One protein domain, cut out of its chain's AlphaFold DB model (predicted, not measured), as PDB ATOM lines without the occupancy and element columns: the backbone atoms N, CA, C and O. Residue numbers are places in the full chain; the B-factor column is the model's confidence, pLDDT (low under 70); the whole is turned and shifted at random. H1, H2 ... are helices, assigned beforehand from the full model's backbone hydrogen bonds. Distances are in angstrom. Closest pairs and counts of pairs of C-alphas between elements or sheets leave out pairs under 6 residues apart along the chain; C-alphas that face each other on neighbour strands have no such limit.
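AT A GLANCE: This is residues 6 to 80 of the 120 residues of the protein "Fic family protein" of Corynebacterium aurimucosum (UniProt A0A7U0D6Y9). What shape is this? Long helix H1 makes one long edge of a flat body, and shorter H2 slants back to it, meeting H1's residues 32 to 40 with its end. Unnamed residues 6 to 24 and 66 to 80 make much of the rest. What are the figures? Of 75 printed residues, under half are in the two named helices, H1 then H2, with no named strand: all helix. It is only just compact, close to loose, with a radius of gyration of the C-alphas of 13.7 A and spans of 40 by 30 by 15 A.

IN THESE COORDINATES: Where is H1? Residues 25 to 45, 30.8 A long, begin at C-alpha 25 (136.573, 119.049, 150.713). And H2? Residues 54 to 65, 16.7 A long, end at C-alpha 65 (129.527, 126.600, 138.094).

HOW THE PARTS SIT: Do they touch? H1 touches H2 with residues 32 to 40 alone, and H2 touches H1 with 63 to 65 alone; the closest C-alphas, Val 36 and Leu 64, are 5.2 A apart. At what angle? A steep tilt of 60 degrees, opposite ways. Their backbones? Every O i to N i+4 pair is within hydrogen-bond range in H2, 16 of 17 in H1.

THE WHOLE: How far? The farthest C-alphas, Gly 12 and Ala 51, are 40.8 A apart. Any gap? The printed part has no cut, and the H1 to H2 link is short. Low confidence? Thr 80 has pLDDT under 70.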
ATOM      1  N   GLU A   6     133.123 133.873 156.180       86.31
ATOM      2  CA  GLU A   6     132.305 132.854 156.841       86.31
ATOM      3  C   GLU A   6     130.989 132.542 156.117       86.31
ATOM      4  O   GLU A   6     130.490 131.424 156.209       86.31
ATOM      5  N   ASN A   7     130.442 133.491 155.352       89.25
ATOM      6  CA  ASN A   7     129.171 133.293 154.655       89.25
ATOM      7  C   ASN A   7     129.261 132.276 153.510       89.25
ATOM      8  O   ASN A   7     128.235 131.699 153.134       89.25
ATOM      9  N   TYR A   8     130.468 132.034 152.993       90.00
ATOM     10  CA  TYR A   8     130.723 131.096 151.904       90.00
ATOM     11  C   TYR A   8     130.856 129.649 152.366       90.00
ATOM     12  O   TYR A   8     130.643 128.746 151.560       90.00
ATOM     13  N   PHE A   9     131.185 129.416 153.634       93.38
ATOM     14  CA  PHE A   9     131.487 128.082 154.140       93.38
ATOM     15  C   PHE A   9     130.282 127.435 154.822       93.38
ATOM     16  O   PHE A   9     129.428 128.110 155.405       93.38
ATOM     17  N   ILE A  10     130.212 126.106 154.767       94.06
ATOM     18  CA  ILE A  10     129.284 125.323 155.582       94.06
ATOM     19  C   ILE A  10     129.657 125.563 157.057       94.06
ATOM     20  O   ILE A  10     130.840 125.434 157.401       94.06
ATOM     21  N   PRO A  11     128.699 125.928 157.933       93.56
ATOM     22  CA  PRO A  11     128.987 126.251 159.328       93.56
ATOM     23  C   PRO A  11     129.817 125.169 160.029       93.56
ATOM     24  O   PRO A  11     129.467 123.994 160.000       93.56
ATOM     25  N   GLY A  12     130.916 125.575 160.671       91.62
ATOM     26  CA  GLY A  12     131.823 124.658 161.374       91.62
ATOM     27  C   GLY A  12     132.877 123.979 160.491       91.62
ATOM     28  O   GLY A  12     133.708 123.242 161.013       91.62
ATOM     29  N   THR A  13     132.895 124.258 159.186       92.88
ATOM     30  CA  THR A  13     133.858 123.681 158.235       92.88
ATOM     31  C   THR A  13     134.616 124.769 157.465       92.88
ATOM     32  O   THR A  13     134.366 125.965 157.621       92.88
ATOM     33  N   LYS A  14     135.548 124.342 156.605       91.94
ATOM     34  CA  LYS A  14     136.177 125.181 155.570       91.94
ATOM     35  C   LYS A  14     135.732 124.792 154.156       91.94
ATOM     36  O   LYS A  14     136.401 125.140 153.187       91.94
ATOM     37  N   VAL A  15     134.628 124.058 154.040       94.75
ATOM     38  CA  VAL A  15     134.073 123.601 152.763       94.75
ATOM     39  C   VAL A  15     133.031 124.601 152.290       94.75
ATOM     40  O   VAL A  15     132.242 125.105 153.089       94.75
ATOM     41  N   LEU A  16     133.067 124.952 151.005       95.31
ATOM     42  CA  LEU A  16     132.142 125.924 150.427       95.31
ATOM     43  C   LEU A  16     130.715 125.368 150.412       95.31
ATOM     44  O   LEU A  16     130.499 124.197 150.101       95.31
ATOM     45  N   LYS A  17     129.729 126.223 150.696       96.12
ATOM     46  CA  LYS A  17     128.312 125.898 150.501       96.12
ATOM     47  C   LYS A  17     128.085 125.566 149.032       96.12
ATOM     48  O   LYS A  17     128.342 126.401 148.167       96.12
ATOM     49  N   ASN A  18     127.588 124.367 148.773       97.31
ATOM     50  CA  ASN A  18     127.407 123.826 147.435       97.31
ATOM     51  C   ASN A  18     126.031 123.158 147.303       97.31
ATOM     52  O   ASN A  18     125.440 122.710 148.285       97.31
ATOM     53  N   ARG A  19     125.528 123.086 146.070       97.62
ATOM     54  CA  ARG A  19     124.249 122.459 145.704       97.62
ATOM     55  C   ARG A  19     124.291 120.928 145.773       97.62
ATOM     56  O   ARG A  19     123.241 120.298 145.711       97.62
ATOM     57  N   LEU A  20     125.485 120.344 145.893       96.94
ATOM     58  CA  LEU A  20     125.709 118.898 145.926       96.94
ATOM     59  C   LEU A  20     125.505 118.303 147.329       96.94
ATOM     60  O   LEU A  20     125.429 117.086 147.466       96.94
ATOM     61  N   GLY A  21     125.399 119.149 148.361       96.31
ATOM     62  CA  GLY A  21     125.228 118.716 149.748       96.31
ATOM     63  C   GLY A  21     126.479 118.079 150.359       96.31
ATOM     64  O   GLY A  21     126.355 117.339 151.329       96.31
ATOM     65  N   LEU A  22     127.660 118.346 149.795       96.88
ATOM     66  CA  LEU A  22     128.931 117.760 150.226       96.88
ATOM     67  C   LEU A  22     129.590 118.612 151.311       96.88
ATOM     68  O   LEU A  22     129.695 119.832 151.158       96.88
ATOM     69  N   ASP A  23     130.075 117.974 152.370       96.69
ATOM     70  CA  ASP A  23     130.843 118.595 153.454       96.69
ATOM     71  C   ASP A  23     132.299 118.103 153.537       96.69
ATOM     72  O   ASP A  23     133.080 118.652 154.317       96.69
ATOM     73  N   ASP A  24     132.689 117.142 152.692       97.50
ATOM     74  CA  ASP A  24     134.077 116.748 152.466       97.50
ATOM     75  C   ASP A  24     134.714 117.582 151.343       97.50
ATOM     76  O   ASP A  24     134.168 117.748 150.247       97.50
ATOM     77  N   ALA A  25     135.896 118.134 151.625       95.19
ATOM     78  CA  ALA A  25     136.573 119.049 150.713       95.19
ATOM     79  C   ALA A  25     137.102 118.355 149.450       95.19
ATOM     80  O   ALA A  25     137.130 118.971 148.384       95.19
ATOM     81  N   GLU A  26     137.542 117.102 149.561       97.06
ATOM     82  CA  GLU A  26     138.129 116.366 148.445       97.06
ATOM     83  C   GLU A  26     137.038 115.811 147.527       97.06
ATOM     84  O   GLU A  26     137.150 115.917 146.304       97.06
ATOM     85  N   GLU A  27     135.938 115.309 148.092       97.50
ATOM     86  CA  GLU A  27     134.760 114.925 147.315       97.50
ATOM     87  C   GLU A  27     134.177 116.116 146.553       97.50
ATOM     88  O   GLU A  27     133.909 115.999 145.352       97.50
ATOM     89  N   LEU A  28     134.041 117.275 147.215       98.06
ATOM     90  CA  LEU A  28     133.585 118.500 146.557       98.06
ATOM     91  C   LEU A  28     134.516 118.885 145.407       98.06
ATOM     92  O   LEU A  28     134.033 119.160 144.312       98.06
ATOM     93  N   ARG A  29     135.836 118.856 145.623       97.50
ATOM     94  CA  ARG A  29     136.829 119.176 144.590       97.50
ATOM     95  C   ARG A  29     136.691 118.263 143.371       97.50
ATOM     96  O   ARG A  29     136.648 118.748 142.243       97.50
ATOM     97  N   ILE A  30     136.603 116.951 143.588       97.94
ATOM     98  CA  ILE A  30     136.507 115.958 142.509       97.94
ATOM     99  C   ILE A  30     135.209 116.130 141.713       97.94
ATOM    100  O   ILE A  30     135.216 115.991 140.487       97.94
ATOM    101  N   LEU A  31     134.083 116.380 142.384       97.94
ATOM    102  CA  LEU A  31     132.793 116.527 141.710       97.94
ATOM    103  C   LEU A  31     132.641 117.888 141.028       97.94
ATOM    104  O   LEU A  31     132.133 117.927 139.908       97.94
ATOM    105  N   GLU A  32     133.135 118.969 141.636       98.31
ATOM    106  CA  GLU A  32     133.229 120.280 140.990       98.31
ATOM    107  C   GLU A  32     134.014 120.178 139.682       98.31
ATOM    108  O   GLU A  32     133.498 120.555 138.634       98.31
ATOM    109  N   GLU A  33     135.220 119.602 139.720       98.06
ATOM    110  CA  GLU A  33     136.089 119.461 138.548       98.06
ATOM    111  C   GLU A  33     135.386 118.705 137.409       98.06
ATOM    112  O   GLU A  33     135.410 119.141 136.258       98.06
ATOM    113  N   LYS A  34     134.690 117.608 137.729       98.38
ATOM    114  CA  LYS A  34     133.939 116.815 136.742       98.38
ATOM    115  C   LYS A  34     132.768 117.582 136.130       98.38
ATOM    116  O   LYS A  34     132.549 117.487 134.922       98.38
ATOM    117  N   LEU A  35     132.003 118.307 136.944       98.12
ATOM    118  CA  LEU A  35     130.848 119.074 136.472       98.12
ATOM    119  C   LEU A  35     131.293 120.263 135.618       98.12
ATOM    120  O   LEU A  35     130.758 120.469 134.529       98.12
ATOM    121  N   VAL A  36     132.324 120.984 136.056       97.56
ATOM    122  CA  VAL A  36     132.915 122.087 135.290       97.56
ATOM    123  C   VAL A  36     133.484 121.574 133.971       97.56
ATOM    124  O   VAL A  36     133.246 122.189 132.935       97.56
ATOM    125  N   PHE A  37     134.166 120.424 133.967       97.81
ATOM    126  CA  PHE A  37     134.674 119.815 132.738       97.81
ATOM    127  C   PHE A  37     133.554 119.547 131.726       97.81
ATOM    128  O   PHE A  37     133.692 119.899 130.556       97.81
ATOM    129  N   LEU A  38     132.410 119.010 132.165       97.88
ATOM    130  CA  LEU A  38     131.250 118.826 131.290       97.88
ATOM    131  C   LEU A  38     130.780 120.163 130.693       97.88
ATOM    132  O   LEU A  38     130.595 120.266 129.480       97.88
ATOM    133  N   ARG A  39     130.673 121.216 131.510       97.94
ATOM    134  CA  ARG A  39     130.291 122.560 131.042       97.94
ATOM    135  C   ARG A  39     131.305 123.168 130.081       97.94
ATOM    136  O   ARG A  39     130.904 123.855 129.146       97.94
ATOM    137  N   MET A  40     132.593 122.888 130.259       96.94
ATOM    138  CA  MET A  40     133.627 123.294 129.307       96.94
ATOM    139  C   MET A  40     133.435 122.614 127.949       96.94
ATOM    140  O   MET A  40     133.492 123.296 126.932       96.94
ATOM    141  N   THR A  41     133.121 121.313 127.915       97.75
ATOM    142  CA  THR A  41     132.842 120.629 126.636       97.75
ATOM    143  C   THR A  41     131.606 121.185 125.921       97.75
ATOM    144  O   THR A  41     131.558 121.205 124.690       97.75
ATOM    145  N   GLU A  42     130.619 121.687 126.672       96.75
ATOM    146  CA  GLU A  42     129.474 122.397 126.093       96.75
ATOM    147  C   GLU A  42     129.913 123.721 125.453       96.75
ATOM    148  O   GLU A  42     129.481 124.017 124.342       96.75
ATOM    149  N   LEU A  43     130.810 124.477 126.102       95.56
ATOM    150  CA  LEU A  43     131.331 125.742 125.568       95.56
ATOM    151  C   LEU A  43     132.136 125.563 124.277       95.56
ATOM    152  O   LEU A  43     132.071 126.434 123.413       95.56
ATOM    153  N   ASP A  44     132.850 124.445 124.124       94.19
ATOM    154  CA  ASP A  44     133.575 124.135 122.883       94.19
ATOM    155  C   ASP A  44     132.624 124.000 121.682       94.19
ATOM    156  O   ASP A  44     132.991 124.316 120.550       94.19
ATOM    157  N   SER A  45     131.395 123.530 121.923       95.75
ATOM    158  CA  SER A  45     130.387 123.321 120.877       95.75
ATOM    159  C   SER A  45     129.451 124.519 120.707       95.75
ATOM    160  O   SER A  45     129.014 124.816 119.594       95.75
ATOM    161  N   ALA A  46     129.107 125.180 121.809       96.12
ATOM    162  CA  ALA A  46     128.166 126.285 121.879       96.12
ATOM    163  C   ALA A  46     128.676 127.305 122.911       96.12
ATOM    164  O   ALA A  46     128.310 127.229 124.091       96.12
ATOM    165  N   PRO A  47     129.549 128.239 122.498       95.44
ATOM    166  CA  PRO A  47     130.082 129.235 123.409       95.44
ATOM    167  C   PRO A  47     128.964 130.129 123.948       95.44
ATOM    168  O   PRO A  47     127.956 130.385 123.284       95.44
ATOM    169  N   VAL A  48     129.157 130.643 125.162       96.38
ATOM    170  CA  VAL A  48     128.346 131.762 125.644       96.38
ATOM    171  C   VAL A  48     128.678 132.964 124.765       96.38
ATOM    172  O   VAL A  48     129.841 133.324 124.613       96.38
ATOM    173  N   GLU A  49     127.659 133.551 124.149       96.19
ATOM    174  CA  GLU A  49     127.815 134.729 123.299       96.19
ATOM    175  C   GLU A  49     127.983 135.993 124.150       96.19
ATOM    176  O   GLU A  49     127.269 136.202 125.138       96.19
ATOM    177  N   GLY A  50     128.890 136.881 123.741       92.88
ATOM    178  CA  GLY A  50     129.095 138.153 124.425       92.88
ATOM    179  C   GLY A  50     130.278 138.960 123.900       92.88
ATOM    180  O   GLY A  50     131.009 138.542 123.008       92.88
ATOM    181  N   ALA A  51     130.471 140.149 124.471       94.44
ATOM    182  CA  ALA A  51     131.446 141.136 123.998       94.44
ATOM    183  C   ALA A  51     132.761 141.146 124.802       94.44
ATOM    184  O   ALA A  51     133.487 142.138 124.784       94.44
ATOM    185  N   PHE A  52     133.049 140.064 125.538       90.81
ATOM    186  CA  PHE A  52     134.157 139.997 126.515       90.81
ATOM    187  C   PHE A  52     134.130 141.135 127.548       90.81
ATOM    188  O   PHE A  52     135.159 141.582 128.051       90.81
ATOM    189  N   ASP A  53     132.927 141.597 127.870       86.75
ATOM    190  CA  ASP A  53     132.677 142.571 128.916       86.75
ATOM    191  C   ASP A  53     132.384 141.879 130.254       86.75
ATOM    192  O   ASP A  53     132.381 140.652 130.389       86.75
ATOM    193  N   TYR A  54     132.133 142.687 131.278       87.56
ATOM    194  CA  TYR A  54     131.871 142.181 132.616       87.56
ATOM    195  C   TYR A  54     130.647 141.258 132.696       87.56
ATOM    196  O   TYR A  54     130.672 140.244 133.398       87.56
ATOM    197  N   ALA A  55     129.585 141.576 131.953       92.38
ATOM    198  CA  ALA A  55     128.384 140.753 131.910       92.38
ATOM    199  C   ALA A  55     128.677 139.391 131.267       92.38
ATOM    200  O   ALA A  55     128.222 138.362 131.773       92.38
ATOM    201  N   HIS A  56     129.500 139.377 130.217       94.94
ATOM    202  CA  HIS A  56     129.939 138.156 129.563       94.94
ATOM    203  C   HIS A  56     130.729 137.251 130.520       94.94
ATOM    204  O   HIS A  56     130.445 136.058 130.609       94.94
ATOM    205  N   PHE A  57     131.643 137.806 131.324       95.88
ATOM    206  CA  PHE A  57     132.365 137.024 132.336       95.88
ATOM    207  C   PHE A  57     131.439 136.422 133.400       95.88
ATOM    208  O   PHE A  57     131.601 135.252 133.754       95.88
ATOM    209  N   LYS A  58     130.439 137.174 133.883       95.44
ATOM    210  CA  LYS A  58     129.430 136.643 134.820       95.44
ATOM    211  C   LYS A  58     128.623 135.505 134.189       95.44
ATOM    212  O   LYS A  58     128.370 134.500 134.852       95.44
ATOM    213  N   ALA A  59     128.265 135.629 132.909       97.50
ATOM    214  CA  ALA A  59     127.551 134.588 132.173       97.50
ATOM    215  C   ALA A  59     128.390 133.308 132.012       97.50
ATOM    216  O   ALA A  59     127.890 132.220 132.295       97.50
ATOM    217  N   ILE A  60     129.675 133.432 131.661       97.31
ATOM    218  CA  ILE A  60     130.604 132.292 131.592       97.31
ATOM    219  C   ILE A  60     130.758 131.637 132.973       97.31
ATOM    220  O   ILE A  60     130.626 130.420 133.095       97.31
ATOM    221  N   HIS A  61     130.977 132.424 134.031       97.81
ATOM    222  CA  HIS A  61     131.094 131.895 135.393       97.81
ATOM    223  C   HIS A  61     129.819 131.160 135.828       97.81
ATOM    224  O   HIS A  61     129.891 130.101 136.453       97.81
ATOM    225  N   ARG A  62     128.639 131.695 135.499       98.06
ATOM    226  CA  ARG A  62     127.374 130.997 135.739       98.06
ATOM    227  C   ARG A  62     127.338 129.665 135.001       98.06
ATOM    228  O   ARG A  62     127.061 128.657 135.634       98.06
ATOM    229  N   HIS A  63     127.638 129.655 133.702       98.06
ATOM    230  CA  HIS A  63     127.589 128.440 132.883       98.06
ATOM    231  C   HIS A  63     128.469 127.322 133.448       98.06
ATOM    232  O   HIS A  63     128.019 126.187 133.557       98.06
ATOM    233  N   LEU A  64     129.690 127.656 133.873       97.94
ATOM    234  CA  LEU A  64     130.643 126.687 134.416       97.94
ATOM    235  C   LEU A  64     130.226 126.118 135.780       97.94
ATOM    236  O   LEU A  64     130.389 124.925 136.014       97.94
ATOM    237  N   PHE A  65     129.695 126.954 136.677       98.12
ATOM    238  CA  PHE A  65     129.527 126.600 138.094       98.12
ATOM    239  C   PHE A  65     128.071 126.466 138.566       98.12
ATOM    240  O   PHE A  65     127.842 126.188 139.745       98.12
ATOM    241  N   GLN A  66     127.081 126.656 137.685       97.56
ATOM    242  CA  GLN A  66     125.649 126.650 138.036       97.56
ATOM    243  C   GLN A  66     125.184 125.393 138.777       97.56
ATOM    244  O   GLN A  66     124.284 125.486 139.615       97.56
ATOM    245  N   ASP A  67     125.805 124.245 138.506       97.75
ATOM    246  CA  ASP A  67     125.449 122.967 139.129       97.75
ATOM    247  C   ASP A  67     126.065 122.794 140.527       97.75
ATOM    248  O   ASP A  67     125.583 121.984 141.314       97.75
ATOM    249  N   VAL A  68     127.108 123.565 140.856       97.88
ATOM    250  CA  VAL A  68     127.876 123.426 142.104       97.88
ATOM    251  C   VAL A  68     127.513 124.518 143.103       97.88
ATOM    252  O   VAL A  68     127.315 124.225 144.280       97.88
ATOM    253  N   TYR A  69     127.367 125.768 142.660       97.50
ATOM    254  CA  TYR A  69     127.222 126.919 143.553       97.50
ATOM    255  C   TYR A  69     125.920 127.686 143.322       97.50
ATOM    256  O   TYR A  69     125.495 127.928 142.194       97.50
ATOM    257  N   GLU A  70     125.277 128.120 144.409       95.69
ATOM    258  CA  GLU A  70     124.070 128.955 144.309       95.69
ATOM    259  C   GLU A  70     124.358 130.345 143.751       95.69
ATOM    260  O   GLU A  70     123.543 130.904 143.023       95.69
ATOM    261  N   TRP A  71     125.546 130.859 144.053       95.06
ATOM    262  CA  TRP A  71     126.054 132.168 143.657       95.06
ATOM    263  C   TRP A  71     126.819 132.127 142.321       95.06
ATOM    264  O   TRP A  71     127.583 133.038 142.009       95.06
ATOM    265  N   ALA A  72     126.652 131.077 141.513       96.62
ATOM    266  CA  ALA A  72     127.297 130.988 140.209       96.62
ATOM    267  C   ALA A  72     126.852 132.140 139.286       96.62
ATOM    268  O   ALA A  72     125.694 132.226 138.882       96.62
ATOM    269  N   GLY A  73     127.802 133.009 138.934       95.19
ATOM    270  CA  GLY A  73     127.572 134.208 138.123       95.19
ATOM    271  C   GLY A  73     127.395 135.476 138.950       95.19
ATOM    272  O   GLY A  73     127.232 136.548 138.374       95.19
ATOM    273  N   GLU A  74     127.453 135.371 140.276       94.19
ATOM    274  CA  GLU A  74     127.375 136.500 141.193       94.19
ATOM    275  C   GLU A  74     128.752 137.014 141.602       94.19
ATOM    276  O   GLU A  74     129.781 136.347 141.490       94.19
ATOM    277  N   GLU A  75     128.759 138.247 142.088       90.12
ATOM    278  CA  GLU A  75     129.966 138.917 142.550       90.12
ATOM    279  C   GLU A  75     130.302 138.483 143.969       90.12
ATOM    280  O   GLU A  75     129.421 138.215 144.792       90.12
ATOM    281  N   ARG A  76     131.597 138.450 144.292       86.38
ATOM    282  CA  ARG A  76     132.000 138.155 145.663       86.38
ATOM    283  C   ARG A  76     131.544 139.271 146.607       86.38
ATOM    284  O   ARG A  76     131.778 140.448 146.350       86.38
ATOM    285  N   THR A  77     130.996 138.888 147.751       84.50
ATOM    286  CA  THR A  77     130.572 139.782 148.834       84.50
ATOM    287  C   THR A  77     131.561 139.798 150.001       84.50
ATOM    288  O   THR A  77     131.317 140.469 150.999       84.50
ATOM    289  N   ALA A  78     132.662 139.041 149.908       74.75
ATOM    290  CA  ALA A  78     133.716 139.022 150.921       74.75
ATOM    291  C   ALA A  78     134.461 140.372 150.989       74.75
ATOM    292  O   ALA A  78     134.561 141.049 149.956       74.75
ATOM    293  N   PRO A  79     135.048 140.733 152.148       73.25
ATOM    294  CA  PRO A  79     135.729 142.009 152.333       73.25
ATOM    295  C   PRO A  79     136.772 142.280 151.241       73.25
ATOM    296  O   PRO A  79     137.500 141.396 150.775       73.25
ATOM    297  N   THR A  80     136.794 143.520 150.766       65.81
ATOM    298  CA  THR A  80     137.666 144.007 149.682       65.81
ATOM    299  C   THR A  80     138.713 145.005 150.161       65.81
ATOM    300  O   THR A  80     139.507 145.481 149.357       65.81
TER     301      THR A  80